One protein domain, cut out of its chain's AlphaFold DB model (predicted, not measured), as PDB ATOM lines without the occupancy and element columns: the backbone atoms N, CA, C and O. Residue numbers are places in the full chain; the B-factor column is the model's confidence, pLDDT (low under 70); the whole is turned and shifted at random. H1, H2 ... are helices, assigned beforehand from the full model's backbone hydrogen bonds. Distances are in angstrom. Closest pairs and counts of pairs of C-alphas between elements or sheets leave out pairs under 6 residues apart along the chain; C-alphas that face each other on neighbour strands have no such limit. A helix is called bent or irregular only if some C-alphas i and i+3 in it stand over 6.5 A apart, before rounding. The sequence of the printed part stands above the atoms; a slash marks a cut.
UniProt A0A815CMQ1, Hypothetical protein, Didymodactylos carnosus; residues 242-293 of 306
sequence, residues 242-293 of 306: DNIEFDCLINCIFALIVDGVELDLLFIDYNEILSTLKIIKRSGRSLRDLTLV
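What this domain is: This is residues 242 to 293 of the 306 residues of the protein "Hypothetical protein" of Didymodactylos carnosus (UniProt A0A815CMQ1). One long helix, H2, makes the length, with a shorter helix near each end: H1 comes closest to the first half of H2 at its own first residue, Phe 246, and slants away from it at a steep angle, its residues 254 to 256 standing free, while the small H3 turns back near the last part of H2. The printed part has 52 residues and three named helices, in the order H1, H2, H3; the class is all helix. It is loose, with a radius of gyration of the C-alphas of 13.0 A, and elongated, spanning 36 by 20 by 17 A.

How they stand to each other: H2, residues 263 to 282, only just touches H1, residues 246 to 256, with 3 pairs of C-alphas within 8 A, on the H2 side through residues 263 to 270 alone. Their closest C-alphas, of Phe 246 and Tyr 270, are 7.2 A apart; the helices run opposite ways at a steep tilt of 54 degrees. H3, residues 287 to 292, is close to H2 but not clearly touching; their closest C-alphas, of Ile 280 and Leu 287, are 7.3 A apart. H1 and H3 are apart. Every O i to N i+4 pair is within hydrogen-bond range in H1 and H2; H3 has 0 of 2, but 2 of 3 O i to N i+3 pairs.

Where its parts are: H2 is 28.5 A long, from C-alpha 263 at (-22.589, 3.294, -3.088), H1 15.6 A. H3, 10.4 A long, is irregular, with C-alphas 288 and 291 7.1 A apart, and ends at C-alpha 292 (-24.599, 26.927, 5.936).

The domain as a whole: The C-alphas farthest apart, of Asp 259 and Gly 284, are 37.3 A apart. The printed part has no cut and no long link. Residue 242 and residues 284 to 293 have pLDDT under 70.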
ATOM      1  N   ASP A 242      -9.842  18.241  -1.508       69.69
ATOM      2  CA  ASP A 242     -10.038  18.236  -2.967       69.69
ATOM      3  C   ASP A 242      -9.298  17.089  -3.679       69.69
ATOM      4  O   ASP A 242      -9.628  16.777  -4.820       69.69
ATOM      5  N   ASN A 243      -8.301  16.492  -3.015       76.31
ATOM      6  CA  ASN A 243      -7.487  15.387  -3.522       76.31
ATOM      7  C   ASN A 243      -7.893  14.035  -2.908       76.31
ATOM      8  O   ASN A 243      -7.166  13.052  -3.046       76.31
ATOM      9  N   ILE A 244      -9.001  13.980  -2.163       79.62
ATOM     10  CA  ILE A 244      -9.540  12.718  -1.656       79.62
ATOM     11  C   ILE A 244     -10.325  12.061  -2.785       79.62
ATOM     12  O   ILE A 244     -11.370  12.564  -3.187       79.62
ATOM     13  N   GLU A 245      -9.818  10.943  -3.290       86.38
ATOM     14  CA  GLU A 245     -10.475  10.128  -4.312       86.38
ATOM     15  C   GLU A 245     -11.649   9.340  -3.715       86.38
ATOM     16  O   GLU A 245     -11.608   8.936  -2.549       86.38
ATOM     17  N   PHE A 246     -12.689   9.086  -4.513       85.19
ATOM     18  CA  PHE A 246     -13.855   8.310  -4.076       85.19
ATOM     19  C   PHE A 246     -13.481   6.888  -3.622       85.19
ATOM     20  O   PHE A 246     -14.024   6.391  -2.637       85.19
ATOM     21  N   ASP A 247     -12.469   6.279  -4.243       87.38
ATOM     22  CA  ASP A 247     -11.962   4.958  -3.852       87.38
ATOM     23  C   ASP A 247     -11.469   4.920  -2.395       87.38
ATOM     24  O   ASP A 247     -11.580   3.894  -1.724       87.38
ATOM     25  N   CYS A 248     -10.987   6.043  -1.845       83.62
ATOM     26  CA  CYS A 248     -10.630   6.128  -0.425       83.62
ATOM     27  C   CYS A 248     -11.856   5.970   0.493       83.62
ATOM     28  O   CYS A 248     -11.750   5.331   1.539       83.62
ATOM     29  N   LEU A 249     -13.017   6.511   0.104       82.19
ATOM     30  CA  LEU A 249     -14.276   6.354   0.844       82.19
ATOM     31  C   LEU A 249     -14.792   4.917   0.770       82.19
ATOM     32  O   LEU A 249     -15.190   4.364   1.794       82.19
ATOM     33  N   ILE A 250     -14.719   4.295  -0.408       83.50
ATOM     34  CA  ILE A 250     -15.097   2.890  -0.596       83.50
ATOM     35  C   ILE A 250     -14.235   1.978   0.288       83.50
ATOM     36  O   ILE A 250     -14.761   1.172   1.056       83.50
ATOM     37  N   ASN A 251     -12.910   2.149   0.245       84.94
ATOM     38  CA  ASN A 251     -11.978   1.373   1.066       84.94
ATOM     39  C   ASN A 251     -12.245   1.554   2.569       84.94
ATOM     40  O   ASN A 251     -12.152   0.595   3.334       84.94
ATOM     41  N   CYS A 252     -12.623   2.762   2.991       83.44
ATOM     42  CA  CYS A 252     -13.009   3.059   4.370       83.44
ATOM     43  C   CYS A 252     -14.263   2.289   4.805       83.44
ATOM     44  O   CYS A 252     -14.272   1.688   5.876       83.44
ATOM     45  N   ILE A 253     -15.303   2.273   3.965       82.25
ATOM     46  CA  ILE A 253     -16.569   1.574   4.236       82.25
ATOM     47  C   ILE A 253     -16.342   0.074   4.381       82.25
ATOM     48  O   ILE A 253     -16.823  -0.527   5.342       82.25
ATOM     49  N   PHE A 254     -15.565  -0.516   3.468       81.56
ATOM     50  CA  PHE A 254     -15.230  -1.935   3.539       81.56
ATOM     51  C   PHE A 254     -14.391  -2.269   4.775       81.56
ATOM     52  O   PHE A 254     -14.681  -3.251   5.452       81.56
ATOM     53  N   ALA A 255     -13.400  -1.439   5.114       80.00
ATOM     54  CA  ALA A 255     -12.566  -1.654   6.296       80.00
ATOM     55  C   ALA A 255     -13.346  -1.513   7.616       80.00
ATOM     56  O   ALA A 255     -13.052  -2.210   8.585       80.00
ATOM     57  N   LEU A 256     -14.340  -0.620   7.661       79.06
ATOM     58  CA  LEU A 256     -15.200  -0.404   8.827       79.06
ATOM     59  C   LEU A 256     -16.386  -1.376   8.904       79.06
ATOM     60  O   LEU A 256     -17.076  -1.380   9.921       79.06
ATOM     61  N   ILE A 257     -16.607  -2.194   7.866       77.69
ATOM     62  CA  ILE A 257     -17.730  -3.140   7.762       77.69
ATOM     63  C   ILE A 257     -19.065  -2.406   7.992       77.69
ATOM     64  O   ILE A 257     -19.881  -2.782   8.833       77.69
ATOM     65  N   VAL A 258     -19.258  -1.281   7.294       74.50
ATOM     66  CA  VAL A 258     -20.500  -0.501   7.398       74.50
ATOM     67  C   VAL A 258     -21.540  -1.082   6.446       74.50
ATOM     68  O   VAL A 258     -21.450  -0.902   5.232       74.50
ATOM     69  N   ASP A 259     -22.540  -1.759   7.003       76.06
ATOM     70  CA  ASP A 259     -23.656  -2.309   6.235       76.06
ATOM     71  C   ASP A 259     -24.689  -1.233   5.863       76.06
ATOM     72  O   ASP A 259     -24.901  -0.257   6.586       76.06
ATOM     73  N   GLY A 260     -25.381  -1.439   4.739       75.94
ATOM     74  CA  GLY A 260     -26.516  -0.605   4.328       75.94
ATOM     75  C   GLY A 260     -26.153   0.716   3.645       75.94
ATOM     76  O   GLY A 260     -27.031   1.555   3.464       75.94
ATOM     77  N   VAL A 261     -24.890   0.908   3.249       78.75
ATOM     78  CA  VAL A 261     -24.477   2.072   2.452       78.75
ATOM     79  C   VAL A 261     -24.722   1.805   0.967       78.75
ATOM     80  O   VAL A 261     -24.119   0.910   0.378       78.75
ATOM     81  N   GLU A 262     -25.583   2.608   0.346       84.56
ATOM     82  CA  GLU A 262     -25.805   2.583  -1.100       84.56
ATOM     83  C   GLU A 262     -24.705   3.389  -1.808       84.56
ATOM     84  O   GLU A 262     -24.652   4.617  -1.715       84.56
ATOM     85  N   LEU A 263     -23.792   2.691  -2.493       83.25
ATOM     86  CA  LEU A 263     -22.589   3.294  -3.088       83.25
ATOM     87  C   LEU A 263     -22.908   4.361  -4.144       83.25
ATOM     88  O   LEU A 263     -22.174   5.342  -4.249       83.25
ATOM     89  N   ASP A 264     -24.005   4.197  -4.885       83.69
ATOM     90  CA  ASP A 264     -24.424   5.155  -5.910       83.69
ATOM     91  C   ASP A 264     -24.892   6.478  -5.285       83.69
ATOM     92  O   ASP A 264     -24.488   7.550  -5.738       83.69
ATOM     93  N   LEU A 265     -25.668   6.420  -4.194       82.62
ATOM     94  CA  LEU A 265     -26.058   7.615  -3.437       82.62
ATOM     95  C   LEU A 265     -24.839   8.285  -2.798       82.62
ATOM     96  O   LEU A 265     -24.678   9.499  -2.896       82.62
ATOM     97  N   LEU A 266     -23.925   7.494  -2.233       81.94
ATOM     98  CA  LEU A 266     -22.685   8.017  -1.665       81.94
ATOM     99  C   LEU A 266     -21.814   8.722  -2.717       81.94
ATOM    100  O   LEU A 266     -21.165   9.723  -2.410       81.94
ATOM    101  N   PHE A 267     -21.776   8.219  -3.954       84.19
ATOM    102  CA  PHE A 267     -21.054   8.870  -5.046       84.19
ATOM    103  C   PHE A 267     -21.673  10.225  -5.409       84.19
ATOM    104  O   PHE A 267     -20.942  11.182  -5.683       84.19
ATOM    105  N   ILE A 268     -23.005  10.331  -5.388       82.00
ATOM    106  CA  ILE A 268     -23.706  11.606  -5.584       82.00
ATOM    107  C   ILE A 268     -23.313  12.585  -4.470       82.00
ATOM    108  O   ILE A 268     -22.785  13.658  -4.777       82.00
ATOM    109  N   ASP A 269     -23.447  12.180  -3.204       82.25
ATOM    110  CA  ASP A 269     -23.101  13.003  -2.036       82.25
ATOM    111  C   ASP A 269     -21.633  13.459  -2.071       82.25
ATOM    112  O   ASP A 269     -21.314  14.627  -1.834       82.25
ATOM    113  N   TYR A 270     -20.718  12.551  -2.422       83.94
ATOM    114  CA  TYR A 270     -19.295  12.853  -2.579       83.94
ATOM    115  C   TYR A 270     -19.058  13.969  -3.605       83.94
ATOM    116  O   TYR A 270     -18.322  14.922  -3.328       83.94
ATOM    117  N   ASN A 271     -19.696  13.887  -4.776       82.69
ATOM    118  CA  ASN A 271     -19.548  14.898  -5.821       82.69
ATOM    119  C   ASN A 271     -20.152  16.248  -5.409       82.69
ATOM    120  O   ASN A 271     -19.550  17.294  -5.680       82.69
ATOM    121  N   GLU A 272     -21.294  16.243  -4.719       81.00
ATOM    122  CA  GLU A 272     -21.912  17.459  -4.184       81.00
ATOM    123  C   GLU A 272     -21.006  18.148  -3.157       81.00
ATOM    124  O   GLU A 272     -20.727  19.349  -3.275       81.00
ATOM    125  N   ILE A 273     -20.455  17.387  -2.208       79.69
ATOM    126  CA  ILE A 273     -19.512  17.889  -1.203       79.69
ATOM    127  C   ILE A 273     -18.252  18.445  -1.879       79.69
ATOM    128  O   ILE A 273     -17.836  19.568  -1.578       79.69
ATOM    129  N   LEU A 274     -17.660  17.716  -2.832       79.38
ATOM    130  CA  LEU A 274     -16.454  18.152  -3.544       79.38
ATOM    131  C   LEU A 274     -16.699  19.450  -4.331       79.38
ATOM    132  O   LEU A 274     -15.856  20.354  -4.342       79.38
ATOM    133  N   SER A 275     -17.859  19.565  -4.985       80.06
ATOM    134  CA  SER A 275     -18.250  20.772  -5.721       80.06
ATOM    135  C   SER A 275     -18.399  21.977  -4.784       80.06
ATOM    136  O   SER A 275     -17.844  23.048  -5.051       80.06
ATOM    137  N   THR A 276     -19.038  21.771  -3.633       76.81
ATOM    138  CA  THR A 276     -19.252  22.781  -2.594       76.81
ATOM    139  C   THR A 276     -17.929  23.261  -2.001       76.81
ATOM    140  O   THR A 276     -17.685  24.465  -1.886       76.81
ATOM    141  N   LEU A 277     -17.021  22.337  -1.692       73.69
ATOM    142  CA  LEU A 277     -15.690  22.645  -1.169       73.69
ATOM    143  C   LEU A 277     -14.862  23.495  -2.138       73.69
ATOM    144  O   LEU A 277     -14.227  24.469  -1.723       73.69
ATOM    145  N   LYS A 278     -14.920  23.187  -3.441       77.06
ATOM    146  CA  LYS A 278     -14.263  23.988  -4.487       77.06
ATOM    147  C   LYS A 278     -14.817  25.416  -4.541       77.06
ATOM    148  O   LYS A 278     -14.046  26.358  -4.732       77.06
ATOM    149  N   ILE A 279     -16.125  25.602  -4.346       76.69
ATOM    150  CA  ILE A 279     -16.766  26.928  -4.292       76.69
ATOM    151  C   ILE A 279     -16.308  27.708  -3.048       76.69
ATOM    152  O   ILE A 279     -15.949  28.886  -3.147       76.69
ATOM    153  N   ILE A 280     -16.256  27.061  -1.882       70.56
ATOM    154  CA  ILE A 280     -15.813  27.677  -0.619       70.56
ATOM    155  C   ILE A 280     -14.346  28.125  -0.714       70.56
ATOM    156  O   ILE A 280     -14.030  29.273  -0.404       70.56
ATOM    157  N   LYS A 281     -13.459  27.271  -1.242       72.75
ATOM    158  CA  LYS A 281     -12.046  27.623  -1.460       72.75
ATOM    159  C   LYS A 281     -11.870  28.794  -2.425       72.75
ATOM    160  O   LYS A 281     -11.095  29.703  -2.140       72.75
ATOM    161  N   ARG A 282     -12.615  28.818  -3.537       72.56
ATOM    162  CA  ARG A 282     -12.585  29.929  -4.511       72.56
ATOM    163  C   ARG A 282     -13.112  31.246  -3.940       72.56
ATOM    164  O   ARG A 282     -12.684  32.304  -4.384       72.56
ATOM    165  N   SER A 283     -14.020  31.188  -2.969       70.69
ATOM    166  CA  SER A 283     -14.597  32.369  -2.316       70.69
ATOM    167  C   SER A 283     -13.798  32.868  -1.104       70.69
ATOM    168  O   SER A 283     -14.201  33.853  -0.487       70.69
ATOM    169  N   GLY A 284     -12.672  32.225  -0.763       66.12
ATOM    170  CA  GLY A 284     -11.815  32.612   0.365       66.12
ATOM    171  C   GLY A 284     -12.458  32.408   1.743       66.12
ATOM    172  O   GLY A 284     -11.978  32.966   2.728       66.12
ATOM    173  N   ARG A 285     -13.556  31.644   1.816       64.62
ATOM    174  CA  ARG A 285     -14.308  31.377   3.049       64.62
ATOM    175  C   ARG A 285     -13.720  30.197   3.822       64.62
ATOM    176  O   ARG A 285     -12.993  29.368   3.276       64.62
ATOM    177  N   SER A 286     -14.016  30.136   5.117       58.84
ATOM    178  CA  SER A 286     -13.485  29.107   6.011       58.84
ATOM    179  C   SER A 286     -14.308  27.823   5.906       58.84
ATOM    180  O   SER A 286     -15.526  27.868   5.783       58.84
ATOM    181  N   LEU A 287     -13.666  26.660   6.065       57.09
ATOM    182  CA  LEU A 287     -14.346  25.358   6.187       57.09
ATOM    183  C   LEU A 287     -15.381  25.316   7.331       57.09
ATOM    184  O   LEU A 287     -16.249  24.453   7.337       57.09
ATOM    185  N   ARG A 288     -15.324  26.252   8.289       54.38
ATOM    186  CA  ARG A 288     -16.333  26.392   9.355       54.38
ATOM    187  C   ARG A 288     -17.702  26.869   8.852       54.38
ATOM    188  O   ARG A 288     -18.669  26.754   9.593       54.38
ATOM    189  N   ASP A 289     -17.785  27.356   7.614       52.84
ATOM    190  CA  ASP A 289     -19.020  27.846   6.995       52.84
ATOM    191  C   ASP A 289     -19.811  26.726   6.275       52.84
ATOM    192  O   ASP A 289     -20.887  26.980   5.741       52.84
ATOM    193  N   LEU A 290     -19.314  25.478   6.270       50.47
ATOM    194  CA  LEU A 290     -19.965  24.310   5.642       50.47
ATOM    195  C   LEU A 290     -21.368  24.014   6.193       50.47
ATOM    196  O   LEU A 290     -22.232  23.545   5.455       50.47
ATOM    197  N   THR A 291     -21.624  24.343   7.462       50.12
ATOM    198  CA  THR A 291     -22.939  24.197   8.110       50.12
ATOM    199  C   THR A 291     -24.026  25.072   7.479       50.12
ATOM    200  O   THR A 291     -25.202  24.835   7.730       50.12
ATOM    201  N   LEU A 292     -23.657  26.075   6.672       45.97
ATOM    202  CA  LEU A 292     -24.599  26.927   5.936       45.97
ATOM    203  C   LEU A 292     -24.937  26.397   4.534       45.97
ATOM    204  O   LEU A 292     -25.843  26.940   3.906       45.97
ATOM    205  N   VAL A 293     -24.199  25.405   4.022       44.50
ATOM    206  CA  VAL A 293     -24.283  24.994   2.607       44.50
ATOM    207  C   VAL A 293     -24.874  23.598   2.421       44.50
ATOM    208  O   VAL A 293     -25.490  23.344   1.391       44.50
TER     209      VAL A 293